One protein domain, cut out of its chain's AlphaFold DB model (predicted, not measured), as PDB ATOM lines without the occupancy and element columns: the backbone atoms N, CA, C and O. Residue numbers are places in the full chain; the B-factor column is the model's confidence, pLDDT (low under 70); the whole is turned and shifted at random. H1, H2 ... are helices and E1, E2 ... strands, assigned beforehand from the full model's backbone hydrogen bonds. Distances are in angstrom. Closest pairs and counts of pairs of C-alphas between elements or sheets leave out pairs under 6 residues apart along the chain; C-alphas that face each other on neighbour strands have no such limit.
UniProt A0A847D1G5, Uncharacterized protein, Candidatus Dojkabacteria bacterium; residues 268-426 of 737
ATOM      1  N   GLU A 268      -0.093  71.212  92.551       55.69
ATOM      2  CA  GLU A 268      -0.718  69.891  92.387       55.69
ATOM      3  C   GLU A 268      -1.398  69.710  91.018       55.69
ATOM      4  O   GLU A 268      -1.557  68.577  90.556       55.69
ATOM      5  N   GLU A 269      -1.784  70.795  90.346       54.41
ATOM      6  CA  GLU A 269      -2.324  70.777  88.984       54.41
ATOM      7  C   GLU A 269      -1.217  70.719  87.918       54.41
ATOM      8  O   GLU A 269      -1.260  69.864  87.034       54.41
ATOM      9  N   ASP A 270      -0.172  71.539  88.041       54.78
ATOM     10  CA  ASP A 270       0.959  71.560  87.108       54.78
ATOM     11  C   ASP A 270       1.740  70.217  87.158       54.78
ATOM     12  O   ASP A 270       2.054  69.647  86.111       54.78
ATOM     13  N   LYS A 271       1.877  69.588  88.343       63.06
ATOM     14  CA  LYS A 271       2.409  68.210  88.519       63.06
ATOM     15  C   LYS A 271       1.672  67.119  87.723       63.06
ATOM     16  O   LYS A 271       2.254  66.057  87.474       63.06
ATOM     17  N   LYS A 272       0.403  67.328  87.353       67.75
ATOM     18  CA  LYS A 272      -0.378  66.379  86.529       67.75
ATOM     19  C   LYS A 272      -0.096  66.549  85.034       67.75
ATOM     20  O   LYS A 272      -0.324  65.617  84.275       67.75
ATOM     21  N   ASN A 273       0.403  67.718  84.633       74.38
ATOM     22  CA  ASN A 273       0.627  68.110  83.241       74.38
ATOM     23  C   ASN A 273       2.097  68.011  82.803       74.38
ATOM     24  O   ASN A 273       2.383  68.228  81.630       74.38
ATOM     25  N   GLN A 274       3.018  67.717  83.723       83.25
ATOM     26  CA  GLN A 274       4.464  67.715  83.490       83.25
ATOM     27  C   GLN A 274       5.100  66.393  83.901       83.25
ATOM     28  O   GLN A 274       4.721  65.837  84.930       83.25
ATOM     29  N   TYR A 275       6.080  65.913  83.146       87.31
ATOM     30  CA  TYR A 275       6.889  64.730  83.442       87.31
ATOM     31  C   TYR A 275       8.363  65.131  83.580       87.31
ATOM     32  O   TYR A 275       8.774  66.179  83.093       87.31
ATOM     33  N   VAL A 276       9.143  64.316  84.281       84.56
ATOM     34  CA  VAL A 276      10.601  64.435  84.324       84.56
ATOM     35  C   VAL A 276      11.160  63.780  83.061       84.56
ATOM     36  O   VAL A 276      10.828  62.623  82.791       84.56
ATOM     37  N   ASP A 277      11.945  64.516  82.279       83.94
ATOM     38  CA  ASP A 277      12.522  64.053  81.016       83.94
ATOM     39  C   ASP A 277      13.727  63.109  81.222       83.94
ATOM     40  O   ASP A 277      13.877  62.461  82.262       83.94
ATOM     41  N   GLU A 278      14.547  62.949  80.186       80.62
ATOM     42  CA  GLU A 278      15.758  62.119  80.198       80.62
ATOM     43  C   GLU A 278      16.887  62.756  81.024       80.62
ATOM     44  O   GLU A 278      17.692  62.050  81.621       80.62
ATOM     45  N   ASN A 279      16.880  64.086  81.118       80.44
ATOM     46  CA  ASN A 279      17.907  64.931  81.720       80.44
ATOM     47  C   ASN A 279      17.545  65.384  83.149       80.44
ATOM     48  O   ASN A 279      18.235  66.217  83.732       80.44
ATOM     49  N   GLY A 280      16.435  64.889  83.709       76.69
ATOM     50  CA  GLY A 280      15.928  65.301  85.021       76.69
ATOM     51  C   GLY A 280      15.105  66.599  85.019       76.69
ATOM     52  O   GLY A 280      14.646  67.028  86.080       76.69
ATOM     53  N   ASN A 281      14.865  67.219  83.861       77.56
ATOM     54  CA  ASN A 281      14.090  68.455  83.753       77.56
ATOM     55  C   ASN A 281      12.588  68.182  83.819       77.56
ATOM     56  O   ASN A 281      12.086  67.197  83.280       77.56
ATOM     57  N   LEU A 282      11.838  69.106  84.419       78.81
ATOM     58  CA  LEU A 282      10.382  69.033  84.477       78.81
ATOM     59  C   LEU A 282       9.765  69.658  83.212       78.81
ATOM     60  O   LEU A 282       9.662  70.879  83.098       78.81
ATOM     61  N   VAL A 283       9.352  68.815  82.264       83.31
ATOM     62  CA  VAL A 283       8.865  69.196  80.929       83.31
ATOM     63  C   VAL A 283       7.353  68.969  80.821       83.31
ATOM     64  O   VAL A 283       6.797  68.050  81.422       83.31
ATOM     65  N   ASN A 284       6.644  69.814  80.066       88.00
ATOM     66  CA  ASN A 284       5.210  69.626  79.819       88.00
ATOM     67  C   ASN A 284       4.960  68.362  78.983       88.00
ATOM     68  O   ASN A 284       5.608  68.152  77.962       88.00
ATOM     69  N   ILE A 285       3.975  67.554  79.380       89.06
ATOM     70  CA  ILE A 285       3.494  66.415  78.589       89.06
ATOM     71  C   ILE A 285       2.900  66.961  77.276       89.06
ATOM     72  O   ILE A 285       1.996  67.802  77.348       89.06
ATOM     73  N   PRO A 286       3.351  66.491  76.095       92.12
ATOM     74  CA  PRO A 286       2.816  66.924  74.808       92.12
ATOM     75  C   PRO A 286       1.291  66.806  74.708       92.12
ATOM     76  O   PRO A 286       0.687  65.847  75.198       92.12
ATOM     77  N   ASN A 287       0.658  67.766  74.030       91.19
ATOM     78  CA  ASN A 287      -0.802  67.882  73.964       91.19
ATOM     79  C   ASN A 287      -1.540  66.592  73.528       91.19
ATOM     80  O   ASN A 287      -2.473  66.201  74.236       91.19
ATOM     81  N   PRO A 288      -1.164  65.889  72.436       91.69
ATOM     82  CA  PRO A 288      -1.874  64.675  72.027       91.69
ATOM     83  C   PRO A 288      -1.679  63.520  73.023       91.69
ATOM     84  O   PRO A 288      -2.621  62.765  73.244       91.69
ATOM     85  N   ILE A 289      -0.522  63.430  73.696       92.00
ATOM     86  CA  ILE A 289      -0.280  62.451  74.769       92.00
ATOM     87  C   ILE A 289      -1.207  62.731  75.952       92.00
ATOM     88  O   ILE A 289      -1.911  61.839  76.417       92.00
ATOM     89  N   LYS A 290      -1.257  63.982  76.422       90.12
ATOM     90  CA  LYS A 290      -2.108  64.390  77.548       90.12
ATOM     91  C   LYS A 290      -3.595  64.128  77.280       90.12
ATOM     92  O   LYS A 290      -4.316  63.700  78.181       90.12
ATOM     93  N   GLU A 291      -4.060  64.399  76.064       90.25
ATOM     94  CA  GLU A 291      -5.448  64.149  75.669       90.25
ATOM     95  C   GLU A 291      -5.763  62.655  75.565       90.25
ATOM     96  O   GLU A 291      -6.803  62.226  76.062       90.25
ATOM     97  N   GLU A 292      -4.862  61.849  74.996       90.69
ATOM     98  CA  GLU A 292      -5.042  60.397  74.930       90.69
ATOM     99  C   GLU A 292      -4.990  59.753  76.323       90.69
ATOM    100  O   GLU A 292      -5.788  58.865  76.620       90.69
ATOM    101  N   MET A 293      -4.126  60.240  77.226       88.50
ATOM    102  CA  MET A 293      -4.079  59.781  78.621       88.50
ATOM    103  C   MET A 293      -5.419  59.984  79.329       88.50
ATOM    104  O   MET A 293      -5.865  59.092  80.043       88.50
ATOM    105  N   ALA A 294      -6.064  61.137  79.125       86.88
ATOM    106  CA  ALA A 294      -7.343  61.476  79.751       86.88
ATOM    107  C   ALA A 294      -8.545  60.683  79.198       86.88
ATOM    108  O   ALA A 294      -9.619  60.714  79.799       86.88
ATOM    109  N   LEU A 295      -8.373  60.002  78.060       86.62
ATOM    110  CA  LEU A 295      -9.365  59.112  77.449       86.62
ATOM    111  C   LEU A 295      -9.074  57.637  77.747       86.62
ATOM    112  O   LEU A 295     -10.000  56.854  77.955       86.62
ATOM    113  N   THR A 296      -7.794  57.260  77.787       80.06
ATOM    114  CA  THR A 296      -7.353  55.887  78.051       80.06
ATOM    115  C   THR A 296      -7.419  55.543  79.539       80.06
ATOM    116  O   THR A 296      -7.810  54.426  79.872       80.06
ATOM    117  N   PHE A 297      -7.077  56.472  80.440       83.81
ATOM    118  CA  PHE A 297      -6.927  56.206  81.875       83.81
ATOM    119  C   PHE A 297      -7.785  57.130  82.746       83.81
ATOM    120  O   PHE A 297      -7.879  58.337  82.519       83.81
ATOM    121  N   ASN A 298      -8.367  56.570  83.808       76.94
ATOM    122  CA  ASN A 298      -9.096  57.343  84.807       76.94
ATOM    123  C   ASN A 298      -8.128  58.074  85.768       76.94
ATOM    124  O   ASN A 298      -6.902  57.964  85.681       76.94
ATOM    125  N   LYS A 299      -8.676  58.817  86.739       72.62
ATOM    126  CA  LYS A 299      -7.874  59.562  87.734       72.62
ATOM    127  C   LYS A 299      -6.957  58.670  88.578       72.62
ATOM    128  O   LYS A 299      -5.920  59.149  89.040       72.62
ATOM    129  N   ASP A 300      -7.297  57.396  88.711       68.38
ATOM    130  CA  ASP A 300      -6.581  56.381  89.485       68.38
ATOM    131  C   ASP A 300      -5.606  55.570  88.607       68.38
ATOM    132  O   ASP A 300      -4.932  54.668  89.087       68.38
ATOM    133  N   GLY A 301      -5.472  55.923  87.321       68.62
ATOM    134  CA  GLY A 301      -4.602  55.249  86.355       68.62
ATOM    135  C   GLY A 301      -5.205  53.982  85.739       68.62
ATOM    136  O   GLY A 301      -4.555  53.350  84.914       68.62
ATOM    137  N   VAL A 302      -6.428  53.593  86.098       71.88
ATOM    138  CA  VAL A 302      -7.097  52.397  85.559       71.88
ATOM    139  C   VAL A 302      -7.557  52.656  84.124       71.88
ATOM    140  O   VAL A 302      -8.085  53.730  83.828       71.88
ATOM    141  N   VAL A 303      -7.381  51.673  83.237       73.06
ATOM    142  CA  VAL A 303      -7.843  51.749  81.841       73.06
ATOM    143  C   VAL A 303      -9.367  51.893  81.797       73.06
ATOM    144  O   VAL A 303     -10.091  51.081  82.369       73.06
ATOM    145  N   MET A 304      -9.857  52.934  81.123       70.31
ATOM    146  CA  MET A 304     -11.284  53.274  81.060       70.31
ATOM    147  C   MET A 304     -12.068  52.429  80.055       70.31
ATOM    148  O   MET A 304     -13.258  52.186  80.251       70.31
ATOM    149  N   ASN A 305     -11.424  51.987  78.974       78.25
ATOM    150  CA  ASN A 305     -12.053  51.104  78.001       78.25
ATOM    151  C   ASN A 305     -12.135  49.681  78.580       78.25
ATOM    152  O   ASN A 305     -11.114  49.042  78.829       78.25
ATOM    153  N   ALA A 306     -13.356  49.175  78.767       62.44
ATOM    154  CA  ALA A 306     -13.597  47.864  79.366       62.44
ATOM    155  C   ALA A 306     -13.034  46.689  78.541       62.44
ATOM    156  O   ALA A 306     -12.632  45.687  79.125       62.44
ATOM    157  N   GLN A 307     -12.973  46.801  77.209       64.50
ATOM    158  CA  GLN A 307     -12.387  45.772  76.341       64.50
ATOM    159  C   GLN A 307     -10.861  45.754  76.465       64.50
ATOM    160  O   GLN A 307     -10.273  44.685  76.606       64.50
ATOM    161  N   ASP A 308     -10.222  46.928  76.476       73.00
ATOM    162  CA  ASP A 308      -8.781  47.043  76.723       73.00
ATOM    163  C   ASP A 308      -8.409  46.534  78.120       73.00
ATOM    164  O   ASP A 308      -7.500  45.721  78.253       73.00
ATOM    165  N   ALA A 309      -9.141  46.962  79.153       67.56
ATOM    166  CA  ALA A 309      -8.919  46.536  80.532       67.56
ATOM    167  C   ALA A 309      -9.072  45.013  80.696       67.56
ATOM    168  O   ALA A 309      -8.216  44.375  81.309       67.56
ATOM    169  N   ALA A 310     -10.115  44.417  80.103       61.84
ATOM    170  CA  ALA A 310     -10.305  42.969  80.101       61.84
ATOM    171  C   ALA A 310      -9.191  42.241  79.333       61.84
ATOM    172  O   ALA A 310      -8.690  41.227  79.807       61.84
ATOM    173  N   ARG A 311      -8.755  42.767  78.181       77.19
ATOM    174  CA  ARG A 311      -7.654  42.195  77.391       77.19
ATOM    175  C   ARG A 311      -6.336  42.196  78.166       77.19
ATOM    176  O   ARG A 311      -5.693  41.154  78.233       77.19
ATOM    177  N   TYR A 312      -5.957  43.320  78.778       77.19
ATOM    178  CA  TYR A 312      -4.727  43.401  79.574       77.19
ATOM    179  C   TYR A 312      -4.797  42.509  80.822       77.19
ATOM    180  O   TYR A 312      -3.832  41.808  81.107       77.19
ATOM    181  N   GLY A 313      -5.939  42.469  81.521       68.06
ATOM    182  CA  GLY A 313      -6.130  41.595  82.685       68.06
ATOM    183  C   GLY A 313      -6.127  40.101  82.334       68.06
ATOM    184  O   GLY A 313      -5.530  39.304  83.052       68.06
ATOM    185  N   ASN A 314      -6.729  39.710  81.207       68.25
ATOM    186  CA  ASN A 314      -6.669  38.331  80.714       68.25
ATOM    187  C   ASN A 314      -5.236  37.949  80.329       68.25
ATOM    188  O   ASN A 314      -4.756  36.914  80.770       68.25
ATOM    189  N   GLN A 315      -4.532  38.810  79.587       72.44
ATOM    190  CA  GLN A 315      -3.123  38.613  79.236       72.44
ATOM    191  C   GLN A 315      -2.241  38.466  80.488       72.44
ATOM    192  O   GLN A 315      -1.374  37.599  80.530       72.44
ATOM    193  N   GLU A 316      -2.474  39.281  81.520       73.44
ATOM    194  CA  GLU A 316      -1.766  39.186  82.798       73.44
ATOM    195  C   GLU A 316      -2.025  37.844  83.501       73.44
ATOM    196  O   GLU A 316      -1.081  37.183  83.931       73.44
ATOM    197  N   ASN A 317      -3.288  37.413  83.580       71.44
ATOM    198  CA  ASN A 317      -3.673  36.154  84.222       71.44
ATOM    199  C   ASN A 317      -3.173  34.924  83.444       71.44
ATOM    200  O   ASN A 317      -2.604  34.017  84.041       71.44
ATOM    201  N   GLU A 318      -3.314  34.903  82.116       77.25
ATOM    202  CA  GLU A 318      -2.860  33.798  81.259       77.25
ATOM    203  C   GLU A 318      -1.341  33.604  81.313       77.25
ATOM    204  O   GLU A 318      -0.859  32.470  81.342       77.25
ATOM    205  N   LEU A 319      -0.576  34.700  81.331       74.25
ATOM    206  CA  LEU A 319       0.874  34.643  81.515       74.25
ATOM    207  C   LEU A 319       1.234  34.200  82.935       74.25
ATOM    208  O   LEU A 319       2.182  33.438  83.102       74.25
ATOM    209  N   TYR A 320       0.468  34.629  83.940       75.94
ATOM    210  CA  TYR A 320       0.705  34.276  85.338       75.94
ATOM    211  C   TYR A 320       0.477  32.792  85.584       75.94
ATOM    212  O   TYR A 320       1.396  32.100  86.020       75.94
ATOM    213  N   ASP A 321      -0.684  32.266  85.209       76.69
ATOM    214  CA  ASP A 321      -1.006  30.850  85.371       76.69
ATOM    215  C   ASP A 321      -0.030  29.959  84.586       76.69
ATOM    216  O   ASP A 321       0.427  28.932  85.100       76.69
ATOM    217  N   ARG A 322       0.381  30.388  83.382       80.81
ATOM    218  CA  ARG A 322       1.411  29.705  82.584       80.81
ATOM    219  C   ARG A 322       2.767  29.686  83.290       80.81
ATOM    220  O   ARG A 322       3.322  28.609  83.481       80.81
ATOM    221  N   ARG A 323       3.278  30.841  83.723       80.38
ATOM    222  CA  ARG A 323       4.593  30.976  84.374       80.38
ATOM    223  C   ARG A 323       4.642  30.245  85.721       80.38
ATOM    224  O   ARG A 323       5.651  29.634  86.059       80.38
ATOM    225  N   ILE A 324       3.532  30.237  86.465       80.75
ATOM    226  CA  ILE A 324       3.350  29.431  87.683       80.75
ATOM    227  C   ILE A 324       3.414  27.929  87.367       80.75
ATOM    228  O   ILE A 324       4.078  27.184  88.092       80.75
ATOM    229  N   ALA A 325       2.750  27.469  86.301       83.88
ATOM    230  CA  ALA A 325       2.770  26.066  85.887       83.88
ATOM    231  C   ALA A 325       4.155  25.626  85.378       83.88
ATOM    232  O   ALA A 325       4.644  24.571  85.786       83.88
ATOM    233  N   GLU A 326       4.811  26.452  84.559       84.88
ATOM    234  CA  GLU A 326       6.195  26.267  84.102       84.88
ATOM    235  C   GLU A 326       7.149  26.162  85.295       84.88
ATOM    236  O   GLU A 326       7.853  25.163  85.426       84.88
ATOM    237  N   ARG A 327       7.104  27.110  86.240       78.44
ATOM    238  CA  ARG A 327       8.001  27.103  87.402       78.44
ATOM    239  C   ARG A 327       7.772  25.907  88.329       78.44
ATOM    240  O   ARG A 327       8.732  25.327  88.835       78.44
ATOM    241  N   ARG A 328       6.516  25.485  88.528       84.81
ATOM    242  CA  ARG A 328       6.192  24.239  89.249       84.81
ATOM    243  C   ARG A 328       6.745  23.006  88.532       84.81
ATOM    244  O   ARG A 328       7.254  22.106  89.198       84.81
ATOM    245  N   LYS A 329       6.660  22.964  87.200       90.38
ATOM    246  CA  LYS A 329       7.203  21.878  86.376       90.38
ATOM    247  C   LYS A 329       8.732  21.825  86.468       90.38
ATOM    248  O   LYS A 329       9.256  20.769  86.802       90.38
ATOM    249  N   GLU A 330       9.419  22.953  86.288       79.25
ATOM    250  CA  GLU A 330      10.877  23.071  86.437       79.25
ATOM    251  C   GLU A 330      11.354  22.555  87.799       79.25
ATOM    252  O   GLU A 330      12.285  21.756  87.876       79.25
ATOM    253  N   LEU A 331      10.722  22.983  88.898       78.44
ATOM    254  CA  LEU A 331      11.107  22.523  90.236       78.44
ATOM    255  C   LEU A 331      10.860  21.013  90.407       78.44
ATOM    256  O   LEU A 331      11.685  20.318  90.995       78.44
ATOM    257  N   LYS A 332       9.775  20.472  89.844       87.25
ATOM    258  CA  LYS A 332       9.493  19.029  89.889       87.25
ATOM    259  C   LYS A 332      10.495  18.207  89.070       87.25
ATOM    260  O   LYS A 332      10.929  17.152  89.526       87.25
ATOM    261  N   GLU A 333      10.902  18.702  87.903       89.56
ATOM    262  CA  GLU A 333      11.934  18.086  87.052       89.56
ATOM    263  C   GLU A 333      13.325  18.139  87.705       89.56
ATOM    264  O   GLU A 333      14.090  17.185  87.597       89.56
ATOM    265  N   ASN A 334      13.609  19.183  88.491       79.50
ATOM    266  CA  ASN A 334      14.803  19.289  89.339       79.50
ATOM    267  C   ASN A 334      14.725  18.464  90.648       79.50
ATOM    268  O   ASN A 334      15.578  18.609  91.523       79.50
ATOM    269  N   GLY A 335      13.718  17.596  90.807       84.69
ATOM    270  CA  GLY A 335      13.617  16.653  91.926       84.69
ATOM    271  C   GLY A 335      13.101  17.231  93.249       84.69
ATOM    272  O   GLY A 335      13.190  16.552  94.275       84.69
ATOM    273  N   PHE A 336      12.551  18.449  93.263       76.06
ATOM    274  CA  PHE A 336      11.926  19.007  94.467       76.06
ATOM    275  C   PHE A 336      10.599  18.297  94.779       76.06
ATOM    276  O   PHE A 336       9.801  17.998  93.889       76.06
ATOM    277  N   THR A 337      10.335  18.050  96.063       85.19
ATOM    278  CA  THR A 337       9.050  17.495  96.525       85.19
ATOM    279  C   THR A 337       7.945  18.548  96.465       85.19
ATOM    280  O   THR A 337       8.220  19.733  96.644       85.19
ATOM    281  N   ASP A 338       6.683  18.140  96.288       82.31
ATOM    282  CA  ASP A 338       5.551  19.076  96.158       82.31
ATOM    283  C   ASP A 338       5.461  20.072  97.346       82.31
ATOM    284  O   ASP A 338       5.206  21.255  97.139       82.31
ATOM    285  N   ALA A 339       5.806  19.646  98.571       76.38
ATOM    286  CA  ALA A 339       5.868  20.523  99.748       76.38
ATOM    287  C   ALA A 339       7.013  21.560  99.701       76.38
ATOM    288  O   ALA A 339       6.857  22.677 100.194       76.38
ATOM    289  N   GLN A 340       8.163  21.215  99.107       67.62
ATOM    290  CA  GLN A 340       9.232  22.186  98.841       67.62
ATOM    291  C   GLN A 340       8.824  23.138  97.715       67.62
ATOM    292  O   GLN A 340       9.059  24.336  97.832       67.62
ATOM    293  N   ILE A 341       8.189  22.622  96.656       67.12
ATOM    294  CA  ILE A 341       7.672  23.430  95.546       67.12
ATOM    295  C   ILE A 341       6.705  24.482  96.085       67.12
ATOM    296  O   ILE A 341       6.897  25.657  95.803       67.12
ATOM    297  N   ASP A 342       5.724  24.107  96.908       74.44
ATOM    298  CA  ASP A 342       4.784  25.073  97.483       74.44
ATOM    299  C   ASP A 342       5.500  26.151  98.319       74.44
ATOM    300  O   ASP A 342       5.222  27.335  98.132       74.44
ATOM    301  N   ALA A 343       6.494  25.785  99.140       64.75
ATOM    302  CA  ALA A 343       7.301  26.750  99.893       64.75
ATOM    303  C   ALA A 343       8.122  27.704  98.994       64.75
ATOM    304  O   ALA A 343       8.204  28.897  99.286       64.75
ATOM    305  N   TYR A 344       8.690  27.216  97.884       62.41
ATOM    306  CA  TYR A 344       9.353  28.064  96.882       62.41
ATOM    307  C   TYR A 344       8.361  28.966  96.140       62.41
ATOM    308  O   TYR A 344       8.673  30.123  95.853       62.41
ATOM    309  N   MET A 345       7.166  28.458  95.834       71.62
ATOM    310  CA  MET A 345       6.149  29.204  95.100       71.62
ATOM    311  C   MET A 345       5.514  30.319  95.938       71.62
ATOM    312  O   MET A 345       5.067  31.288  95.340       71.62
ATOM    313  N   GLU A 346       5.499  30.258  97.274       62.31
ATOM    314  CA  GLU A 346       5.030  31.391  98.096       62.31
ATOM    315  C   GLU A 346       5.849  32.671  97.871       62.31
ATOM    316  O   GLU A 346       5.277  33.757  97.829       62.31
ATOM    317  N   ILE A 347       7.161  32.551  97.646       53.56
ATOM    318  CA  ILE A 347       8.017  33.688  97.268       53.56
ATOM    319  C   ILE A 347       7.964  33.896  95.747       53.56
ATOM    320  O   ILE A 347       7.685  34.997  95.275       53.56
ATOM    321  N   GLY A 348       8.139  32.827  94.963       54.66
ATOM    322  CA  GLY A 348       8.228  32.904  93.501       54.66
ATOM    323  C   GLY A 348       6.982  33.464  92.803       54.66
ATOM    324  O   GLY A 348       7.114  34.086  91.753       54.66
ATOM    325  N   LYS A 349       5.780  33.310  93.380       71.12
ATOM    326  CA  LYS A 349       4.539  33.939  92.881       71.12
ATOM    327  C   LYS A 349       4.667  35.458  92.759       71.12
ATOM    328  O   LYS A 349       4.197  36.025  91.779       71.12
ATOM    329  N   HIS A 350       5.287  36.109  93.743       65.75
ATOM    330  CA  HIS A 350       5.438  37.562  93.764       65.75
ATOM    331  C   HIS A 350       6.358  38.038  92.631       65.75
ATOM    332  O   HIS A 350       5.984  38.917  91.857       65.75
ATOM    333  N   ASP A 351       7.513  37.396  92.470       65.19
ATOM    334  CA  ASP A 351       8.495  37.778  91.450       65.19
ATOM    335  C   ASP A 351       7.967  37.512  90.029       65.19
ATOM    336  O   ASP A 351       8.101  38.357  89.143       65.19
ATOM    337  N   ILE A 352       7.262  36.390  89.838       68.81
ATOM    338  CA  ILE A 352       6.529  36.068  88.604       68.81
ATOM    339  C   ILE A 352       5.475  37.144  88.293       68.81
ATOM    340  O   ILE A 352       5.349  37.580  87.148       68.81
ATOM    341  N   LYS A 353       4.732  37.615  89.303       73.88
ATOM    342  CA  LYS A 353       3.726  38.671  89.133       73.88
ATOM    343  C   LYS A 353       4.365  39.987  88.673       73.88
ATOM    344  O   LYS A 353       3.871  40.589  87.721       73.88
ATOM    345  N   LEU A 354       5.486  40.391  89.279       69.75
ATOM    346  CA  LEU A 354       6.229  41.598  88.891       69.75
ATOM    347  C   LEU A 354       6.770  41.526  87.455       69.75
ATOM    348  O   LEU A 354       6.640  42.500  86.711       69.75
ATOM    349  N   GLU A 355       7.344  40.390  87.049       72.50
ATOM    350  CA  GLU A 355       7.838  40.167  85.680       72.50
ATOM    351  C   GLU A 355       6.718  40.381  84.649       72.50
ATOM    352  O   GLU A 355       6.854  41.155  83.695       72.50
ATOM    353  N   ILE A 356       5.568  39.749  84.878       74.25
ATOM    354  CA  ILE A 356       4.431  39.794  83.956       74.25
ATOM    355  C   ILE A 356       3.818  41.192  83.899       74.25
ATOM    356  O   ILE A 356       3.453  41.661  82.821       74.25
ATOM    357  N   GLN A 357       3.768  41.913  85.019       76.81
ATOM    358  CA  GLN A 357       3.341  43.308  85.016       76.81
ATOM    359  C   GLN A 357       4.251  44.203  84.179       76.81
ATOM    360  O   GLN A 357       3.740  45.119  83.540       76.81
ATOM    361  N   GLN A 358       5.570  43.979  84.152       76.56
ATOM    362  CA  GLN A 358       6.456  44.738  83.259       76.56
ATOM    363  C   GLN A 358       6.130  44.449  81.786       76.56
ATOM    364  O   GLN A 358       6.016  45.381  80.990       76.56
ATOM    365  N   TYR A 359       5.862  43.188  81.436       77.38
ATOM    366  CA  TYR A 359       5.423  42.808  80.090       77.38
ATOM    367  C   TYR A 359       4.066  43.432  79.696       77.38
ATOM    368  O   TYR A 359       3.894  43.953  78.587       77.38
ATOM    369  N   VAL A 360       3.098  43.453  80.619       78.38
ATOM    370  CA  VAL A 360       1.791  44.097  80.412       78.38
ATOM    371  C   VAL A 360       1.936  45.621  80.309       78.38
ATOM    372  O   VAL A 360       1.340  46.219  79.417       78.38
ATOM    373  N   LYS A 361       2.788  46.263  81.124       83.81
ATOM    374  CA  LYS A 361       3.117  47.701  81.011       83.81
ATOM    375  C   LYS A 361       3.734  48.037  79.649       83.81
ATOM    376  O   LYS A 361       3.321  49.019  79.036       83.81
ATOM    377  N   GLY A 362       4.642  47.206  79.132       81.38
ATOM    378  CA  GLY A 362       5.171  47.346  77.768       81.38
ATOM    379  C   GLY A 362       4.065  47.271  76.710       81.38
ATOM    380  O   GLY A 362       3.926  48.172  75.883       81.38
ATOM    381  N   THR A 363       3.184  46.269  76.807       83.81
ATOM    382  CA  THR A 363       2.023  46.129  75.904       83.81
ATOM    383  C   THR A 363       1.128  47.375  75.930       83.81
ATOM    384  O   THR A 363       0.779  47.912  74.881       83.81
ATOM    385  N   VAL A 364       0.804  47.880  77.124       85.62
ATOM    386  CA  VAL A 364      -0.012  49.089  77.324       85.62
ATOM    387  C   VAL A 364       0.682  50.334  76.763       85.62
ATOM    388  O   VAL A 364       0.017  51.166  76.154       85.62
ATOM    389  N   THR A 365       2.003  50.464  76.936       89.75
ATOM    390  CA  THR A 365       2.795  51.592  76.409       89.75
ATOM    391  C   THR A 365       2.744  51.627  74.883       89.75
ATOM    392  O   THR A 365       2.437  52.668  74.299       89.75
ATOM    393  N   ARG A 366       2.963  50.480  74.233       89.69
ATOM    394  CA  ARG A 366       2.923  50.330  72.774       89.69
ATOM    395  C   ARG A 366       1.532  50.595  72.189       89.69
ATOM    396  O   ARG A 366       1.399  51.304  71.191       89.69
ATOM    397  N   ASP A 367       0.486  50.076  72.825       88.38
ATOM    398  CA  ASP A 367      -0.900  50.284  72.393       88.38
ATOM    399  C   ASP A 367      -1.367  51.732  72.628       88.38
ATOM    400  O   ASP A 367      -2.181  52.260  71.870       88.38
ATOM    401  N   PHE A 368      -0.851  52.394  73.666       92.31
ATOM    402  CA  PHE A 368      -1.069  53.816  73.920       92.31
ATOM    403  C   PHE A 368      -0.342  54.694  72.885       92.31
ATOM    404  O   PHE A 368      -0.942  55.609  72.319       92.31
ATOM    405  N   ARG A 369       0.916  54.365  72.562       91.56
ATOM    406  CA  ARG A 369       1.711  55.000  71.497       91.56
ATOM    407  C   ARG A 369       0.971  54.991  70.156       91.56
ATOM    408  O   ARG A 369       0.907  56.029  69.501       91.56
ATOM    409  N   GLY A 370       0.377  53.853  69.779       92.00
ATOM    410  CA  GLY A 370      -0.451  53.735  68.571       92.00
ATOM    411  C   GLY A 370      -1.591  54.757  68.543       92.00
ATOM    412  O   GLY A 370      -1.673  55.559  67.618       92.00
ATOM    413  N   ARG A 371      -2.386  54.830  69.620       92.94
ATOM    414  CA  ARG A 371      -3.505  55.786  69.742       92.94
ATOM    415  C   ARG A 371      -3.058  57.248  69.680       92.94
ATOM    416  O   ARG A 371      -3.763  58.072  69.104       92.94
ATOM    417  N   VAL A 372      -1.892  57.588  70.238       92.56
ATOM    418  CA  VAL A 372      -1.332  58.948  70.128       92.56
ATOM    419  C   VAL A 372      -0.968  59.281  68.677       92.56
ATOM    420  O   VAL A 372      -1.283  60.376  68.214       92.56
ATOM    421  N   ILE A 373      -0.353  58.348  67.945       92.25
ATOM    422  CA  ILE A 373      -0.038  58.515  66.518       92.25
ATOM    423  C   ILE A 373      -1.334  58.674  65.705       92.25
ATOM    424  O   ILE A 373      -1.459  59.626  64.933       92.25
ATOM    425  N   ASP A 374      -2.330  57.817  65.940       93.31
ATOM    426  CA  ASP A 374      -3.642  57.889  65.289       93.31
ATOM    427  C   ASP A 374      -4.356  59.215  65.584       93.31
ATOM    428  O   ASP A 374      -4.933  59.825  64.682       93.31
ATOM    429  N   ARG A 375      -4.271  59.721  66.822       93.19
ATOM    430  CA  ARG A 375      -4.805  61.030  67.229       93.19
ATOM    431  C   ARG A 375      -4.151  62.184  66.476       93.19
ATOM    432  O   ARG A 375      -4.869  63.080  66.032       93.19
ATOM    433  N   ILE A 376      -2.824  62.166  66.327       91.94
ATOM    434  CA  ILE A 376      -2.080  63.190  65.580       91.94
ATOM    435  C   ILE A 376      -2.505  63.165  64.105       91.94
ATOM    436  O   ILE A 376      -2.913  64.195  63.567       91.94
ATOM    437  N   ASN A 377      -2.524  61.979  63.492       91.62
ATOM    438  CA  ASN A 377      -2.931  61.779  62.098       91.62
ATOM    439  C   ASN A 377      -4.412  62.122  61.839       91.62
ATOM    440  O   ASN A 377      -4.758  62.570  60.749       91.62
ATOM    441  N   SER A 378      -5.290  61.950  62.833       93.00
ATOM    442  CA  SER A 378      -6.726  62.254  62.724       93.00
ATOM    443  C   SER A 378      -7.049  63.753  62.736       93.00
ATOM    444  O   SER A 378      -8.159  64.140  62.372       93.00
ATOM    445  N   ASN A 379      -6.127  64.613  63.185       92.50
ATOM    446  CA  ASN A 379      -6.320  66.065  63.180       92.50
ATOM    447  C   ASN A 379      -4.987  66.809  62.955       92.50
ATOM    448  O   ASN A 379      -4.469  67.452  63.877       92.50
ATOM    449  N   PRO A 380      -4.424  66.736  61.736       89.69
ATOM    450  CA  PRO A 380      -3.094  67.265  61.453       89.69
ATOM    451  C   PRO A 380      -3.008  68.783  61.651       89.69
ATOM    452  O   PRO A 380      -1.992  69.272  62.128       89.69
ATOM    453  N   GLU A 381      -4.085  69.534  61.401       89.25
ATOM    454  CA  GLU A 381      -4.136  70.985  61.644       89.25
ATOM    455  C   GLU A 381      -3.944  71.350  63.123       89.25
ATOM    456  O   GLU A 381      -3.217  72.292  63.454       89.25
ATOM    457  N   LYS A 382      -4.568  70.588  64.032       92.31
ATOM    458  CA  LYS A 382      -4.433  70.789  65.482       92.31
ATOM    459  C   LYS A 382      -3.047  70.393  65.991       92.31
ATOM    460  O   LYS A 382      -2.544  71.020  66.921       92.31
ATOM    461  N   TYR A 383      -2.451  69.353  65.411       92.44
ATOM    462  CA  TYR A 383      -1.213  68.736  65.891       92.44
ATOM    463  C   TYR A 383      -0.010  68.970  64.967       92.44
ATOM    464  O   TYR A 383       0.980  68.254  65.066       92.44
ATOM    465  N   LYS A 384      -0.060  69.990  64.100       90.19
ATOM    466  CA  LYS A 384       0.988  70.301  63.110       90.19
ATOM    467  C   LYS A 384       2.385  70.529  63.694       90.19
ATOM    468  O   LYS A 384       3.366  70.335  62.996       90.19
ATOM    469  N   GLU A 385       2.482  70.907  64.970       89.50
ATOM    470  CA  GLU A 385       3.755  71.020  65.704       89.50
ATOM    471  C   GLU A 385       4.443  69.658  65.949       89.50
ATOM    472  O   GLU A 385       5.626  69.608  66.272       89.50
ATOM    473  N   TYR A 386       3.711  68.556  65.761       91.00
ATOM    474  CA  TYR A 386       4.155  67.171  65.937       91.00
ATOM    475  C   TYR A 386       4.248  66.390  64.618       91.00
ATOM    476  O   TYR A 386       4.439  65.172  64.638       91.00
ATOM    477  N   ILE A 387       4.088  67.065  63.480       89.50
ATOM    478  CA  ILE A 387       4.158  66.479  62.142       89.50
ATOM    479  C   ILE A 387       5.313  67.154  61.407       89.50
ATOM    480  O   ILE A 387       5.383  68.378  61.344       89.50
ATOM    481  N   ASP A 388       6.222  66.361  60.849       88.50
ATOM    482  CA  ASP A 388       7.284  66.871  59.987       88.50
ATOM    483  C   ASP A 388       6.653  67.449  58.703       88.50
ATOM    484  O   ASP A 388       6.021  66.699  57.950       88.50
ATOM    485  N   PRO A 389       6.815  68.757  58.419       85.88
ATOM    486  CA  PRO A 389       6.207  69.401  57.255       85.88
ATOM    487  C   PRO A 389       6.762  68.883  55.920       85.88
ATOM    488  O   PRO A 389       6.146  69.105  54.880       85.88
ATOM    489  N   THR A 390       7.909  68.199  55.935       86.75
ATOM    490  CA  THR A 390       8.583  67.653  54.750       86.75
ATOM    491  C   THR A 390       8.047  66.275  54.380       86.75
ATOM    492  O   THR A 390       7.840  65.985  53.204       86.75
ATOM    493  N   THR A 391       7.832  65.408  55.375       87.75
ATOM    494  CA  THR A 391       7.398  64.016  55.155       87.75
ATOM    495  C   THR A 391       5.915  63.774  55.424       87.75
ATOM    496  O   THR A 391       5.403  62.720  55.045       87.75
ATOM    497  N   GLY A 392       5.221  64.708  56.083       85.31
ATOM    498  CA  GLY A 392       3.830  64.546  56.515       85.31
ATOM    499  C   GLY A 392       3.641  63.487  57.607       85.31
ATOM    500  O   GLY A 392       2.512  63.072  57.862       85.31
ATOM    501  N   LYS A 393       4.728  63.015  58.234       88.94
ATOM    502  CA  LYS A 393       4.709  61.969  59.266       88.94
ATOM    503  C   LYS A 393       4.836  62.564  60.662       88.94
ATOM    504  O   LYS A 393       5.446  63.613  60.852       88.94
ATOM    505  N   VAL A 394       4.303  61.851  61.652       89.38
ATOM    506  CA  VAL A 394       4.511  62.163  63.072       89.38
ATOM    507  C   VAL A 394       6.008  62.134  63.397       89.38
ATOM    508  O   VAL A 394       6.696  61.179  63.036       89.38
ATOM    509  N   ILE A 395       6.510  63.166  64.077       86.31
ATOM    510  CA  ILE A 395       7.934  63.277  64.423       86.31
ATOM    511  C   ILE A 395       8.380  62.150  65.368       86.31
ATOM    512  O   ILE A 395       7.618  61.680  66.221       86.31
ATOM    513  N   SER A 396       9.635  61.713  65.239       83.44
ATOM    514  CA  SER A 396      10.205  60.639  66.068       83.44
ATOM    515  C   SER A 396      10.155  60.969  67.559       83.44
ATOM    516  O   SER A 396       9.779  60.117  68.354       83.44
ATOM    517  N   SER A 397      10.422  62.222  67.936       80.50
ATOM    518  CA  SER A 397      10.469  62.660  69.337       80.50
ATOM    519  C   SER A 397       9.150  62.521  70.099       80.50
ATOM    520  O   SER A 397       9.191  62.368  71.311       80.50
ATOM    521  N   ILE A 398       7.987  62.539  69.430       83.25
ATOM    522  CA  ILE A 398       6.692  62.253  70.078       83.25
ATOM    523  C   ILE A 398       6.205  60.823  69.850       83.25
ATOM    524  O   ILE A 398       5.358  60.336  70.590       83.25
ATOM    525  N   SER A 399       6.720  60.149  68.823       77.38
ATOM    526  CA  SER A 399       6.409  58.751  68.526       77.38
ATOM    527  C   SER A 399       7.442  57.783  69.111       77.38
ATOM    528  O   SER A 399       7.452  56.613  68.737       77.38
ATOM    529  N   ASP A 400       8.281  58.227  70.047       80.94
ATOM    530  CA  ASP A 400       9.209  57.375  70.787       80.94
ATOM    531  C   ASP A 400       8.476  56.590  71.888       80.94
ATOM    532  O   ASP A 400       7.685  57.131  72.664       80.94
ATOM    533  N   GLU A 401       8.746  55.289  71.962       76.12
ATOM    534  CA  GLU A 401       8.223  54.412  73.005       76.12
ATOM    535  C   GLU A 401       8.872  54.700  74.368       76.12
ATOM    536  O   GLU A 401       8.187  54.610  75.389       76.12
ATOM    537  N   ASN A 402      10.130  55.164  74.398       83.75
ATOM    538  CA  ASN A 402      10.800  55.581  75.633       83.75
ATOM    539  C   ASN A 402      10.117  56.804  76.256       83.75
ATOM    540  O   ASN A 402       9.863  56.818  77.461       83.75
ATOM    541  N   LEU A 403       9.729  57.794  75.440       87.75
ATOM    542  CA  LEU A 403       8.953  58.948  75.905       87.75
ATOM    543  C   LEU A 403       7.614  58.510  76.517       87.75
ATOM    544  O   LEU A 403       7.269  58.937  77.623       87.75
ATOM    545  N   MET A 404       6.866  57.644  75.826       87.62
ATOM    546  CA  MET A 404       5.585  57.134  76.332       87.62
ATOM    547  C   MET A 404       5.776  56.361  77.639       87.62
ATOM    548  O   MET A 404       5.084  56.638  78.620       87.62
ATOM    549  N   GLY A 405       6.749  55.449  77.688       85.38
ATOM    550  CA  GLY A 405       7.083  54.668  78.877       85.38
ATOM    551  C   GLY A 405       7.494  55.551  80.058       85.38
ATOM    552  O   GLY A 405       7.024  55.346  81.179       85.38
ATOM    553  N   ARG A 406       8.293  56.598  79.819       89.56
ATOM    554  CA  ARG A 406       8.718  57.591  80.824       89.56
ATOM    555  C   ARG A 406       7.541  58.414  81.363       89.56
ATOM    556  O   ARG A 406       7.447  58.635  82.569       89.56
ATOM    557  N   ILE A 407       6.596  58.818  80.512       90.06
ATOM    558  CA  ILE A 407       5.387  59.541  80.942       90.06
ATOM    559  C   ILE A 407       4.442  58.615  81.728       90.06
ATOM    560  O   ILE A 407       3.997  58.966  82.825       90.06
ATOM    561  N   LEU A 408       4.154  57.414  81.218       89.19
ATOM    562  CA  LEU A 408       3.238  56.467  81.865       89.19
ATOM    563  C   LEU A 408       3.804  55.921  83.187       89.19
ATOM    564  O   LEU A 408       3.059  55.829  84.167       89.19
ATOM    565  N   SER A 409       5.113  55.661  83.273       85.38
ATOM    566  CA  SER A 409       5.785  55.239  84.516       85.38
ATOM    567  C   SER A 409       5.777  56.292  85.622       85.38
ATOM    568  O   SER A 409       5.844  55.930  86.792       85.38
ATOM    569  N   GLN A 410       5.608  57.577  85.296       86.06
ATOM    570  CA  GLN A 410       5.481  58.643  86.294       86.06
ATOM    571  C   GLN A 410       4.030  59.010  86.637       86.06
ATOM    572  O   GLN A 410       3.782  59.578  87.702       86.06
ATOM    573  N   LYS A 411       3.065  58.756  85.741       85.88
ATOM    574  CA  LYS A 411       1.680  59.267  85.874       85.88
ATOM    575  C   LYS A 411       0.603  58.201  86.043       85.88
ATOM    576  O   LYS A 411      -0.440  58.499  86.636       85.88
ATOM    577  N   VAL A 412       0.847  56.992  85.544       85.94
ATOM    578  CA  VAL A 412      -0.126  55.891  85.486       85.94
ATOM    579  C   VAL A 412       0.352  54.711  86.332       85.94
ATOM    580  O   VAL A 412      -0.277  54.395  87.341       85.94
ATOM    581  N   TYR A 413       1.500  54.116  85.998       83.06
ATOM    582  CA  TYR A 413       1.975  52.878  86.635       83.06
ATOM    583  C   TYR A 413       2.272  52.941  88.146       83.06
ATOM    584  O   TYR A 413       2.085  51.906  88.790       83.06
ATOM    585  N   PRO A 414       2.624  54.086  88.776       79.81
ATOM    586  CA  PRO A 414       2.774  54.141  90.232       79.81
ATOM    587  C   PRO A 414       1.476  53.807  90.978       79.81
ATOM    588  O   PRO A 414       1.513  53.274  92.082       79.81
ATOM    589  N   LYS A 415       0.315  54.085  90.368       73.62
ATOM    590  CA  LYS A 415      -0.996  53.816  90.973       73.62
ATOM    591  C   LYS A 415      -1.427  52.360  90.824       73.62
ATOM    592  O   LYS A 415      -2.096  51.851  91.715       73.62
ATOM    593  N   TRP A 416      -1.007  51.687  89.748       67.94
ATOM    594  CA  TRP A 416      -1.193  50.238  89.602       67.94
ATOM    595  C   TRP A 416      -0.451  49.499  90.717       67.94
ATOM    596  O   TRP A 416      -1.061  48.736  91.458       67.94
ATOM    597  N   TYR A 417       0.823  49.844  90.924       58.56
ATOM    598  CA  TYR A 417       1.637  49.267  91.994       58.56
ATOM    599  C   TYR A 417       1.065  49.555  93.395       58.56
ATOM    600  O   TYR A 417       1.026  48.675  94.252       58.56
ATOM    601  N   GLN A 418       0.551  50.769  93.630       58.78
ATOM    602  CA  GLN A 418      -0.105  51.105  94.898       58.78
ATOM    603  C   GLN A 418      -1.379  50.277  95.136       58.78
ATOM    604  O   GLN A 418      -1.557  49.750  96.231       58.78
ATOM    605  N   GLY A 419      -2.238  50.116  94.122       55.59
ATOM    606  CA  GLY A 419      -3.467  49.322  94.237       55.59
ATOM    607  C   GLY A 419      -3.208  47.848  94.571       55.59
ATOM    608  O   GLY A 419      -3.998  47.224  95.277       55.59
ATOM    609  N   GLU A 420      -2.077  47.306  94.125       52.25
ATOM    610  CA  GLU A 420      -1.636  45.945  94.437       52.25
ATOM    611  C   GLU A 420      -1.050  45.827  95.842       52.25
ATOM    612  O   GLU A 420      -1.427  44.918  96.579       52.25
ATOM    613  N   LEU A 421      -0.202  46.773  96.262       49.41
ATOM    614  CA  LEU A 421       0.270  46.844  97.649       49.41
ATOM    615  C   LEU A 421      -0.902  46.971  98.630       49.41
ATOM    616  O   LEU A 421      -0.874  46.357  99.695       49.41
ATOM    617  N   ASP A 422      -1.942  47.724  98.273       53.78
ATOM    618  CA  ASP A 422      -3.149  47.879  99.085       53.78
ATOM    619  C   ASP A 422      -4.025  46.612  99.066       53.78
ATOM    620  O   ASP A 422      -4.640  46.278 100.081       53.78
ATOM    621  N   ALA A 423      -4.036  45.853  97.962       50.97
ATOM    622  CA  ALA A 423      -4.667  44.533  97.895       50.97
ATOM    623  C   ALA A 423      -3.919  43.484  98.743       50.97
ATOM    624  O   ALA A 423      -4.563  42.703  99.441       50.97
ATOM    625  N   MET A 424      -2.581  43.499  98.744       44.56
ATOM    626  CA  MET A 424      -1.736  42.607  99.554       44.56
ATOM    627  C   MET A 424      -1.762  42.957 101.050       44.56
ATOM    628  O   MET A 424      -1.698  42.069 101.896       44.56
ATOM    629  N   LYS A 425      -1.871  44.246 101.401       44.97
ATOM    630  CA  LYS A 425      -1.931  44.721 102.797       44.97
ATOM    631  C   LYS A 425      -3.294  44.555 103.455       44.97
ATOM    632  O   LYS A 425      -3.408  44.799 104.656       44.97
ATOM    633  N   LYS A 426      -4.334  44.184 102.708       35.22
ATOM    634  CA  LYS A 426      -5.678  44.003 103.254       35.22
ATOM    635  C   LYS A 426      -5.772  42.617 103.910       35.22
ATOM    636  O   LYS A 426      -5.879  41.633 103.181       35.22
TER     637      LYS A 426
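Overview. This is residues 268 to 426 of the 737 residues of an uncharacterized protein of Candidatus Dojkabacteria bacterium (UniProt A0A847D1G5). A long helical hairpin of H3 and H4 makes the longest axis, and the last part of H4 reaches into a loose head, where H2 and H5 pack on it. In the head the small strand hairpin E1 and E2 packs on H5 through E1, H1 is at its edge, and residues 420 to 426, of which 420 to 424 belong to H6, stick out free. The printed part has 159 residues, with six named helices and two named strands in the order H1, E1, E2, H2, H3, H4, H5, H6; the sheet E1 - E2 is antiparallel and the class is mostly helix. The whole is loose, with a radius of gyration of the C-alphas of 19.7 A, and elongated, spanning 65 by 36 by 34 A.

Arrangement. H1, residues 268 to 273, is close but not clearly touching H5, residues 401 to 411; their closest C-alphas, of Lys 272 and Lys 411, are 7.4 A apart. E1, residues 274 to 276, and E2, residues 282 to 284, form an antiparallel hairpin, with N 275 and O 283 within hydrogen-bond range at 2.8 A. The closest C-alphas of E1 and H5, of Tyr 275 and Ile 407, are 6.0 A apart. H2, residues 287 to 296, touches H4, residues 338 to 378, through residues 368 to 376 of H4 alone, closest at the C-alphas of Ile 289 and Val 372, 5.9 A, at a steep tilt of 51 degrees. H3, residues 306 to 333, and H4 form a helical hairpin and touch at a shallow tilt of 32 degrees, opposite ways, closest at the C-alphas of Glu 316 and Ile 356, 6.3 A. H4 is the hub, touching three helices, and has a kink of 50 degrees near residue 347. H5 touches H4 residues 362 to 369 alone, closest at the C-alphas of Thr 365 and Gly 405, 5.8 A, at a steep tilt of 68 degrees, only just short of perpendicular. H6, residues 413 to 424, meets H5 only through their link. Every O i to N i+4 pair is within hydrogen-bond range in H2, H3, H5 and H6; H4 has 34 of 37, and H1 has 0 of 2, but 2 of 3 O i to N i+3 pairs.

Along the chain. H1 begins at C-alpha 268, (-0.718, 69.891, 92.387). H3 is 40.0 A long and H4 56.0 A, ending at C-alpha 378, (-6.726, 62.254, 62.724). H2 measures 14.3 A, H5 15.2 A and H6 16.9 A, ending at C-alpha 424, (-1.736, 42.607, 99.554).

Size, cuts and confidence. The two C-alphas farthest apart, of Thr 337 and Thr 390, are 65.3 A apart. The printed part has no cut, and the link from H4 to H5, residues 379 to 400, is long. The mean pLDDT of the printed part is 78.4; 35 residues are under 70, among them 268 to 272 and 416 to 426.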